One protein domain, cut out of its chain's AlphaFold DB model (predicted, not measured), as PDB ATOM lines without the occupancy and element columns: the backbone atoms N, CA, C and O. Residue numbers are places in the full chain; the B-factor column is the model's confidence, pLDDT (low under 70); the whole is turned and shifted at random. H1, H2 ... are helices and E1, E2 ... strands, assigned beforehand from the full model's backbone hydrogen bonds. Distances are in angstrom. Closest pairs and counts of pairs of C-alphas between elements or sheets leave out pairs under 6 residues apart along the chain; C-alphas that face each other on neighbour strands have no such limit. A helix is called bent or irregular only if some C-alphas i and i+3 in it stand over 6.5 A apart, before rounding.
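This is residues 307 to 384 of the 384 residues of an uncharacterized protein of Streptomyces katrae (UniProt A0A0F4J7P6). Helices H3 and H5 cross nearly at a right angle to make a small core; short H2 packs near one end of it and H1 slants along one side. At the other end lies a small parallel strand pair, E1 and E2, with H4 beyond it at the far tip. The printed part has 78 residues in the order H1, H2, H3, E1, H4, E2, H5; it is mostly helix and compact, with a radius of gyration of the C-alphas of 12.5 A, yet elongated, spanning 39 by 22 by 21 A.

Look first at E1, residues 352 to 354, and E2, residues 368 to 370: they are parallel, at 37 degrees, with N 354 and O 369 2.9 A apart, within hydrogen-bond range. With H4, residues 362 to 367, they form a strand-helix-strand unit, two parallel strands with a helix between, whose crossover is right-handed. H5, residues 371 to 382, touches H3, residues 335 to 348, about perpendicular at 77 degrees; their closest C-alphas, of Trp 342 and Leu 375, are 6.4 A apart. H2, residues 324 to 329, touches H3, with the C-alphas of Ala 325 and Tyr 335 closest at 4.9 A. H1, residues 307 to 320, and H5 only just touch, only at their ends, with 3 pairs of C-alphas within 8 A, Cys 317 and Pro 372 closest at 6.0 A. Every O i to N i+4 pair is within hydrogen-bond range in H1, H2, H3 and H5; H4 has 0 of 2, and 2 of 3 O i to N i+3 pairs. H4 is irregular, C-alphas 363 and 366 being 7.1 A apart.

Find C-alpha 307 at (-0.246, 15.855, 25.177); from there H1 runs 19.9 A. H3 runs 19.8 A, and H5 runs 16.1 A to C-alpha 382 at (19.833, 25.086, 32.865).

The C-alphas of Gln 330 and Ala 363, the two farthest apart, are 39.3 A apart. The printed part has no cut and no long link, and no printed residue is under 70 in pLDDT.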
ATOM      1  N   PRO A 307       0.080  14.909  24.111       75.12
ATOM      2  CA  PRO A 307      -0.246  15.855  25.177       75.12
ATOM      3  C   PRO A 307      -0.536  15.149  26.513       75.12
ATOM      4  O   PRO A 307      -0.046  15.581  27.561       75.12
ATOM      5  N   TYR A 308      -1.248  14.015  26.478       77.44
ATOM      6  CA  TYR A 308      -1.567  13.207  27.660       77.44
ATOM      7  C   TYR A 308      -0.329  12.509  28.233       77.44
ATOM      8  O   TYR A 308      -0.066  12.595  29.435       77.44
ATOM      9  N   CYS A 309       0.484  11.874  27.384       83.38
ATOM     10  CA  CYS A 309       1.737  11.234  27.780       83.38
ATOM     11  C   CYS A 309       2.733  12.249  28.352       83.38
ATOM     12  O   CYS A 309       3.391  11.962  29.350       83.38
ATOM     13  N   ARG A 310       2.818  13.448  27.765       86.56
ATOM     14  CA  ARG A 310       3.669  14.550  28.231       86.56
ATOM     15  C   ARG A 310       3.215  15.045  29.603       86.56
ATOM     16  O   ARG A 310       4.042  15.159  30.508       86.56
ATOM     17  N   ALA A 311       1.912  15.266  29.795       81.50
ATOM     18  CA  ALA A 311       1.356  15.663  31.088       81.50
ATOM     19  C   ALA A 311       1.599  14.600  32.175       81.50
ATOM     20  O   ALA A 311       2.041  14.935  33.278       81.50
ATOM     21  N   TYR A 312       1.377  13.323  31.853       91.69
ATOM     22  CA  TYR A 312       1.588  12.213  32.780       91.69
ATOM     23  C   TYR A 312       3.070  12.015  33.126       91.69
ATOM     24  O   TYR A 312       3.427  11.908  34.299       91.69
ATOM     25  N   LEU A 313       3.962  12.056  32.131       93.44
ATOM     26  CA  LEU A 313       5.406  11.966  32.348       93.44
ATOM     27  C   LEU A 313       5.922  13.115  33.223       93.44
ATOM     28  O   LEU A 313       6.764  12.886  34.093       93.44
ATOM     29  N   ARG A 314       5.395  14.334  33.050       94.19
ATOM     30  CA  ARG A 314       5.718  15.482  33.911       94.19
ATOM     31  C   ARG A 314       5.296  15.240  35.358       94.19
ATOM     32  O   ARG A 314       6.064  15.522  36.275       94.19
ATOM     33  N   GLN A 315       4.108  14.676  35.575       91.12
ATOM     34  CA  GLN A 315       3.639  14.304  36.912       91.12
ATOM     35  C   GLN A 315       4.537  13.234  37.552       91.12
ATOM     36  O   GLN A 315       4.918  13.374  38.716       91.12
ATOM     37  N   LEU A 316       4.915  12.202  36.795       93.31
ATOM     38  CA  LEU A 316       5.829  11.156  37.255       93.31
ATOM     39  C   LEU A 316       7.202  11.726  37.630       93.31
ATOM     40  O   LEU A 316       7.696  11.470  38.727       93.31
ATOM     41  N   CYS A 317       7.788  12.557  36.767       93.44
ATOM     42  CA  CYS A 317       9.090  13.176  37.009       93.44
ATOM     43  C   CYS A 317       9.090  14.101  38.232       93.44
ATOM     44  O   CYS A 317      10.073  14.123  38.972       93.44
ATOM     45  N   ASN A 318       7.989  14.813  38.488       90.50
ATOM     46  CA  ASN A 318       7.836  15.619  39.699       90.50
ATOM     47  C   ASN A 318       7.855  14.748  40.968       90.50
ATOM     48  O   ASN A 318       8.400  15.152  41.992       90.50
ATOM     49  N   GLY A 319       7.295  13.535  40.894       90.69
ATOM     50  CA  GLY A 319       7.366  12.551  41.976       90.69
ATOM     51  C   GLY A 319       8.748  11.902  42.124       90.69
ATOM     52  O   GLY A 319       9.196  11.660  43.243       90.69
ATOM     53  N   TRP A 320       9.441  11.631  41.016       95.00
ATOM     54  CA  TRP A 320      10.742  10.947  41.012       95.00
ATOM     55  C   TRP A 320      11.930  11.840  41.361       95.00
ATOM     56  O   TRP A 320      12.954  11.325  41.810       95.00
ATOM     57  N   ILE A 321      11.815  13.157  41.163       94.00
ATOM     58  CA  ILE A 321      12.884  14.121  41.446       94.00
ATOM     59  C   ILE A 321      12.393  15.146  42.485       94.00
ATOM     60  O   ILE A 321      12.036  16.276  42.135       94.00
ATOM     61  N   PRO A 322      12.378  14.782  43.782       90.62
ATOM     62  CA  PRO A 322      11.890  15.662  44.835       90.62
ATOM     63  C   PRO A 322      12.612  17.011  44.853       90.62
ATOM     64  O   PRO A 322      13.839  17.083  44.788       90.62
ATOM     65  N   GLY A 323      11.840  18.091  44.964       92.06
ATOM     66  CA  GLY A 323      12.360  19.456  45.068       92.06
ATOM     67  C   GLY A 323      12.768  20.101  43.741       92.06
ATOM     68  O   GLY A 323      13.034  21.301  43.737       92.06
ATOM     69  N   LEU A 324      12.767  19.372  42.616       93.50
ATOM     70  CA  LEU A 324      13.116  19.948  41.313       93.50
ATOM     71  C   LEU A 324      12.145  21.056  40.893       93.50
ATOM     72  O   LEU A 324      12.595  22.124  40.485       93.50
ATOM     73  N   ALA A 325      10.835  20.835  41.036       91.88
ATOM     74  CA  ALA A 325       9.844  21.847  40.685       91.88
ATOM     75  C   ALA A 325      10.066  23.139  41.483       91.88
ATOM     76  O   ALA A 325      10.264  24.199  40.900       91.88
ATOM     77  N   GLN A 326      10.170  23.037  42.811       94.75
ATOM     78  CA  GLN A 326      10.443  24.190  43.675       94.75
ATOM     79  C   GLN A 326      11.764  24.892  43.316       94.75
ATOM     80  O   GLN A 326      11.820  26.119  43.280       94.75
ATOM     81  N   ALA A 327      12.822  24.125  43.043       92.50
ATOM     82  CA  ALA A 327      14.131  24.655  42.676       92.50
ATOM     83  C   ALA A 327      14.129  25.381  41.321       92.50
ATOM     84  O   ALA A 327      14.914  26.317  41.152       92.50
ATOM     85  N   SER A 328      13.281  24.947  40.383       94.56
ATOM     86  CA  SER A 328      13.062  25.602  39.090       94.56
ATOM     87  C   SER A 328      12.335  26.932  39.275       94.56
ATOM     88  O   SER A 328      12.856  27.973  38.876       94.56
ATOM     89  N   GLU A 329      11.203  26.916  39.988       94.06
ATOM     90  CA  GLU A 329      10.396  28.119  40.249       94.06
ATOM     91  C   GLU A 329      11.217  29.209  40.959       94.06
ATOM     92  O   GLU A 329      11.185  30.379  40.582       94.06
ATOM     93  N   GLN A 330      12.040  28.827  41.944       94.31
ATOM     94  CA  GLN A 330      12.930  29.753  42.663       94.31
ATOM     95  C   GLN A 330      13.967  30.444  41.769       94.31
ATOM     96  O   GLN A 330      14.513  31.478  42.152       94.31
ATOM     97  N   ARG A 331      14.262  29.872  40.601       92.75
ATOM     98  CA  ARG A 331      15.228  30.395  39.630       92.75
ATOM     99  C   ARG A 331      14.561  31.068  38.434       92.75
ATOM    100  O   ARG A 331      15.246  31.419  37.480       92.75
ATOM    101  N   GLY A 332      13.247  31.286  38.502       91.06
ATOM    102  CA  GLY A 332      12.506  32.052  37.506       91.06
ATOM    103  C   GLY A 332      12.182  31.290  36.223       91.06
ATOM    104  O   GLY A 332      11.881  31.930  35.221       91.06
ATOM    105  N   LEU A 333      12.234  29.955  36.240       92.56
ATOM    106  CA  LEU A 333      11.755  29.107  35.148       92.56
ATOM    107  C   LEU A 333      10.692  28.162  35.700       92.56
ATOM    108  O   LEU A 333      10.990  27.395  36.620       92.56
ATOM    109  N   SER A 334       9.473  28.191  35.160       95.56
ATOM    110  CA  SER A 334       8.436  27.306  35.688       95.56
ATOM    111  C   SER A 334       8.811  25.842  35.464       95.56
ATOM    112  O   SER A 334       9.481  25.491  34.487       95.56
ATOM    113  N   TYR A 335       8.377  24.954  36.357       93.38
ATOM    114  CA  TYR A 335       8.668  23.525  36.199       93.38
ATOM    115  C   TYR A 335       8.097  22.962  34.888       93.38
ATOM    116  O   TYR A 335       8.699  22.082  34.271       93.38
ATOM    117  N   ALA A 336       6.950  23.487  34.452       90.25
ATOM    118  CA  ALA A 336       6.339  23.136  33.177       90.25
ATOM    119  C   ALA A 336       7.249  23.498  31.997       90.25
ATOM    120  O   ALA A 336       7.539  22.629  31.179       90.25
ATOM    121  N   GLU A 337       7.756  24.731  31.957       91.12
ATOM    122  CA  GLU A 337       8.654  25.193  30.895       91.12
ATOM    123  C   GLU A 337       9.996  24.455  30.913       91.12
ATOM    124  O   GLU A 337      10.480  24.052  29.858       91.12
ATOM    125  N   LEU A 338      10.586  24.219  32.092       95.38
ATOM    126  CA  LEU A 338      11.817  23.428  32.215       95.38
ATOM    127  C   LEU A 338      11.628  22.014  31.649       95.38
ATOM    128  O   LEU A 338      12.495  21.512  30.933       95.38
ATOM    129  N   PHE A 339      10.510  21.372  31.992       96.38
ATOM    130  CA  PHE A 339      10.182  20.033  31.521       96.38
ATOM    131  C   PHE A 339       9.982  20.007  30.004       96.38
ATOM    132  O   PHE A 339      10.524  19.127  29.338       96.38
ATOM    133  N   ASP A 340       9.249  20.972  29.450       92.62
ATOM    134  CA  ASP A 340       9.001  21.029  28.010       92.62
ATOM    135  C   ASP A 340      10.293  21.276  27.224       92.62
ATOM    136  O   ASP A 340      10.565  20.552  26.267       92.62
ATOM    137  N   GLN A 341      11.154  22.178  27.705       95.81
ATOM    138  CA  GLN A 341      12.481  22.393  27.123       95.81
ATOM    139  C   GLN A 341      13.364  21.138  27.188       95.81
ATOM    140  O   GLN A 341      14.119  20.874  26.255       95.81
ATOM    141  N   TRP A 342      13.286  20.355  28.270       97.31
ATOM    142  CA  TRP A 342      14.007  19.086  28.371       97.31
ATOM    143  C   TRP A 342      13.509  18.060  27.348       97.31
ATOM    144  O   TRP A 342      14.318  17.414  26.686       97.31
ATOM    145  N   VAL A 343      12.191  17.911  27.185       94.62
ATOM    146  CA  VAL A 343      11.629  16.992  26.182       94.62
ATOM    147  C   VAL A 343      12.091  17.383  24.777       94.62
ATOM    148  O   VAL A 343      12.468  16.510  23.990       94.62
ATOM    149  N   ASP A 344      12.110  18.678  24.475       92.12
ATOM    150  CA  ASP A 344      12.554  19.185  23.179       92.12
ATOM    151  C   ASP A 344      14.068  18.986  22.975       92.12
ATOM    152  O   ASP A 344      14.490  18.593  21.888       92.12
ATOM    153  N   ASP A 345      14.886  19.139  24.023       96.88
ATOM    154  CA  ASP A 345      16.322  18.816  24.005       96.88
ATOM    155  C   ASP A 345      16.585  17.325  23.732       96.88
ATOM    156  O   ASP A 345      17.426  16.976  22.900       96.88
ATOM    157  N   VAL A 346      15.846  16.423  24.385       94.62
ATOM    158  CA  VAL A 346      15.965  14.976  24.147       94.62
ATOM    159  C   VAL A 346      15.629  14.638  22.692       94.62
ATOM    160  O   VAL A 346      16.361  13.876  22.050       94.62
ATOM    161  N   ARG A 347      14.557  15.241  22.155       88.81
ATOM    162  CA  ARG A 347      14.150  15.091  20.750       88.81
ATOM    163  C   ARG A 347      15.214  15.638  19.797       88.81
ATOM    164  O   ARG A 347      15.574  14.951  18.844       88.81
ATOM    165  N   ALA A 348      15.782  16.811  20.083       90.06
ATOM    166  CA  ALA A 348      16.856  17.412  19.289       90.06
ATOM    167  C   ALA A 348      18.141  16.566  19.285       90.06
ATOM    168  O   ALA A 348      18.848  16.512  18.280       90.06
ATOM    169  N   ARG A 349      18.423  15.842  20.378       94.75
ATOM    170  CA  ARG A 349      19.511  14.851  20.454       94.75
ATOM    171  C   ARG A 349      19.221  13.552  19.689       94.75
ATOM    172  O   ARG A 349      20.072  12.662  19.693       94.75
ATOM    173  N   GLY A 350      18.048  13.412  19.066       90.50
ATOM    174  CA  GLY A 350      17.630  12.200  18.359       90.50
ATOM    175  C   GLY A 350      17.445  10.996  19.286       90.50
ATOM    176  O   GLY A 350      17.607   9.856  18.854       90.50
ATOM    177  N   LYS A 351      17.168  11.237  20.575       93.94
ATOM    178  CA  LYS A 351      16.999  10.188  21.585       93.94
ATOM    179  C   LYS A 351      15.530  10.010  21.952       93.94
ATOM    180  O   LYS A 351      14.738  10.945  21.865       93.94
ATOM    181  N   ARG A 352      15.173   8.817  22.431       93.19
ATOM    182  CA  ARG A 352      13.864   8.555  23.057       93.19
ATOM    183  C   ARG A 352      13.954   8.577  24.582       93.19
ATOM    184  O   ARG A 352      14.954   8.153  25.162       93.19
ATOM    185  N   ILE A 353      12.886   9.022  25.234       94.88
ATOM    186  CA  ILE A 353      12.758   8.972  26.693       94.88
ATOM    187  C   ILE A 353      12.271   7.576  27.093       94.88
ATOM    188  O   ILE A 353      11.289   7.085  26.541       94.88
ATOM    189  N   VAL A 354      12.933   6.949  28.065       95.06
ATOM    190  CA  VAL A 354      12.467   5.716  28.716       95.06
ATOM    191  C   VAL A 354      12.307   5.938  30.214       95.06
ATOM    192  O   VAL A 354      13.035   6.729  30.818       95.06
ATOM    193  N   LEU A 355      11.361   5.232  30.831       94.25
ATOM    194  CA  LEU A 355      11.157   5.317  32.280       94.25
ATOM    195  C   LEU A 355      12.263   4.553  33.025       94.25
ATOM    196  O   LEU A 355      12.783   5.040  34.028       94.25
ATOM    197  N   ASN A 356      12.684   3.409  32.474       88.38
ATOM    198  CA  ASN A 356      13.737   2.559  33.011       88.38
ATOM    199  C   ASN A 356      14.649   2.017  31.887       88.38
ATOM    200  O   ASN A 356      14.176   1.471  30.894       88.38
ATOM    201  N   LEU A 357      15.972   2.155  32.037       89.94
ATOM    202  CA  LEU A 357      16.958   1.649  31.066       89.94
ATOM    203  C   LEU A 357      17.124   0.120  31.103       89.94
ATOM    204  O   LEU A 357      17.678  -0.456  30.161       89.94
ATOM    205  N   ASP A 358      16.666  -0.539  32.168       91.25
ATOM    206  CA  ASP A 358      16.693  -2.001  32.284       91.25
ATOM    207  C   ASP A 358      15.580  -2.683  31.480       91.25
ATOM    208  O   ASP A 358      15.673  -3.874  31.196       91.25
ATOM    209  N   GLU A 359      14.574  -1.924  31.038       90.00
ATOM    210  CA  GLU A 359      13.464  -2.416  30.212       90.00
ATOM    211  C   GLU A 359      13.781  -2.410  28.710       90.00
ATOM    212  O   GLU A 359      12.946  -2.813  27.903       90.00
ATOM    213  N   ILE A 360      14.983  -1.971  28.314       92.50
ATOM    214  CA  ILE A 360      15.414  -1.953  26.910       92.50
ATOM    215  C   ILE A 360      16.717  -2.740  26.690       92.50
ATOM    216  O   ILE A 360      17.604  -2.731  27.557       92.50
ATOM    217  N   PRO A 361      16.887  -3.388  25.519       92.94
ATOM    218  CA  PRO A 361      18.109  -4.115  25.191       92.94
ATOM    219  C   PRO A 361      19.363  -3.229  25.285       92.94
ATOM    220  O   PRO A 361      19.321  -2.066  24.872       92.94
ATOM    221  N   PRO A 362      20.523  -3.757  25.733       93.75
ATOM    222  CA  PRO A 362      21.769  -2.989  25.792       93.75
ATOM    223  C   PRO A 362      22.166  -2.319  24.469       93.75
ATOM    224  O   PRO A 362      22.716  -1.221  24.490       93.75
ATOM    225  N   ALA A 363      21.838  -2.944  23.333       94.31
ATOM    226  CA  ALA A 363      22.086  -2.402  21.997       94.31
ATOM    227  C   ALA A 363      21.278  -1.125  21.686       94.31
ATOM    228  O   ALA A 363      21.706  -0.323  20.863       94.31
ATOM    229  N   GLU A 364      20.144  -0.905  22.358       90.94
ATOM    230  CA  GLU A 364      19.257   0.248  22.138       90.94
ATOM    231  C   GLU A 364      19.544   1.419  23.092       90.94
ATOM    232  O   GLU A 364      19.109   2.545  22.850       90.94
ATOM    233  N   ARG A 365      20.306   1.184  24.169       93.50
ATOM    234  CA  ARG A 365      20.625   2.197  25.193       93.50
ATOM    235  C   ARG A 365      21.306   3.462  24.649       93.50
ATOM    236  O   ARG A 365      20.978   4.534  25.152       93.50
ATOM    237  N   PRO A 366      22.196   3.414  23.634       94.12
ATOM    238  CA  PRO A 366      22.782   4.632  23.066       94.12
ATOM    239  C   PRO A 366      21.747   5.617  22.492       94.12
ATOM    240  O   PRO A 366      21.983   6.826  22.513       94.12
ATOM    241  N   GLY A 367      20.599   5.112  22.024       94.06
ATOM    242  CA  GLY A 367      19.500   5.902  21.463       94.06
ATOM    243  C   GLY A 367      18.443   6.349  22.481       94.06
ATOM    244  O   GLY A 367      17.413   6.888  22.083       94.06
ATOM    245  N   ALA A 368      18.653   6.123  23.782       95.88
ATOM    246  CA  ALA A 368      17.665   6.412  24.819       95.88
ATOM    247  C   ALA A 368      18.244   7.204  26.003       95.88
ATOM    248  O   ALA A 368      19.453   7.221  26.240       95.88
ATOM    249  N   VAL A 369      17.360   7.852  26.766       96.06
ATOM    250  CA  VAL A 369      17.675   8.500  28.048       96.06
ATOM    251  C   VAL A 369      16.702   8.054  29.134       96.06
ATOM    252  O   VAL A 369      15.512   7.891  28.872       96.06
ATOM    253  N   SER A 370      17.190   7.880  30.365       95.12
ATOM    254  CA  SER A 370      16.315   7.663  31.522       95.12
ATOM    255  C   SER A 370      15.672   8.986  31.932       95.12
ATOM    256  O   SER A 370      16.388   9.936  32.250       95.12
ATOM    257  N   ALA A 371      14.338   9.029  31.962       95.25
ATOM    258  CA  ALA A 371      13.563  10.218  32.310       95.25
ATOM    259  C   ALA A 371      14.050  10.917  33.598       95.25
ATOM    260  O   ALA A 371      14.434  12.083  33.517       95.25
ATOM    261  N   PRO A 372      14.129  10.249  34.771       93.31
ATOM    262  CA  PRO A 372      14.554  10.924  35.997       93.31
ATOM    263  C   PRO A 372      16.029  11.355  35.989       93.31
ATOM    264  O   PRO A 372      16.371  12.396  36.551       93.31
ATOM    265  N   GLN A 373      16.919  10.575  35.370       94.19
ATOM    266  CA  GLN A 373      18.361  10.853  35.398       94.19
ATOM    267  C   GLN A 373      18.741  11.999  34.456       94.19
ATOM    268  O   GLN A 373      19.493  12.894  34.842       94.19
ATOM    269  N   ASP A 374      18.215  11.973  33.233       97.25
ATOM    270  CA  ASP A 374      18.550  12.940  32.189       97.25
ATOM    271  C   ASP A 374      17.851  14.285  32.432       97.25
ATOM    272  O   ASP A 374      18.510  15.317  32.330       97.25
ATOM    273  N   LEU A 375      16.596  14.295  32.910       97.31
ATOM    274  CA  LEU A 375      15.925  15.531  33.333       97.31
ATOM    275  C   LEU A 375      16.664  16.214  34.491       97.31
ATOM    276  O   LEU A 375      16.845  17.430  34.477       97.31
ATOM    277  N   LEU A 376      17.129  15.457  35.492       96.00
ATOM    278  CA  LEU A 376      17.907  16.028  36.594       96.00
ATOM    279  C   LEU A 376      19.247  16.601  36.109       96.00
ATOM    280  O   LEU A 376      19.689  17.637  36.609       96.00
ATOM    281  N   ALA A 377      19.912  15.933  35.163       96.12
ATOM    282  CA  ALA A 377      21.149  16.427  34.566       96.12
ATOM    283  C   ALA A 377      20.910  17.719  33.768       96.12
ATOM    284  O   ALA A 377      21.609  18.706  34.000       96.12
ATOM    285  N   TYR A 378      19.877  17.736  32.923       97.12
ATOM    286  CA  TYR A 378      19.455  18.901  32.150       97.12
ATOM    287  C   TYR A 378      19.105  20.086  33.058       97.12
ATOM    288  O   TYR A 378      19.616  21.192  32.889       97.12
ATOM    289  N   ALA A 379      18.313  19.844  34.105       95.56
ATOM    290  CA  ALA A 379      17.967  20.858  35.091       95.56
ATOM    291  C   ALA A 379      19.203  21.436  35.792       95.56
ATOM    292  O   ALA A 379      19.309  22.647  35.945       95.56
ATOM    293  N   LYS A 380      20.176  20.601  36.178       93.94
ATOM    294  CA  LYS A 380      21.439  21.060  36.789       93.94
ATOM    295  C   LYS A 380      22.302  21.909  35.860       93.94
ATOM    296  O   LYS A 380      23.221  22.557  36.354       93.94
ATOM    297  N   GLU A 381      22.088  21.849  34.553       93.44
ATOM    298  CA  GLU A 381      22.771  22.698  33.581       93.44
ATOM    299  C   GLU A 381      22.009  24.008  33.368       93.44
ATOM    300  O   GLU A 381      22.611  25.077  33.426       93.44
ATOM    301  N   LYS A 382      20.687  23.930  33.178       91.31
ATOM    302  CA  LYS A 382      19.833  25.086  32.865       91.31
ATOM    303  C   LYS A 382      19.520  25.984  34.056       91.31
ATOM    304  O   LYS A 382      19.305  27.173  33.871       91.31
ATOM    305  N   LEU A 383      19.495  25.423  35.261       88.25
ATOM    306  CA  LEU A 383      19.185  26.127  36.507       88.25
ATOM    307  C   LEU A 383      20.450  26.587  37.265       88.25
ATOM    308  O   LEU A 383      20.404  26.771  38.484       88.25
ATOM    309  N   ARG A 384      21.600  26.682  36.592       77.12
ATOM    310  CA  ARG A 384      22.854  27.149  37.206       77.12
ATOM    311  C   ARG A 384      22.890  28.643  37.443       77.12
ATOM    312  O   ARG A 384      22.420  29.387  36.559       77.12
TER     313      ARG A 384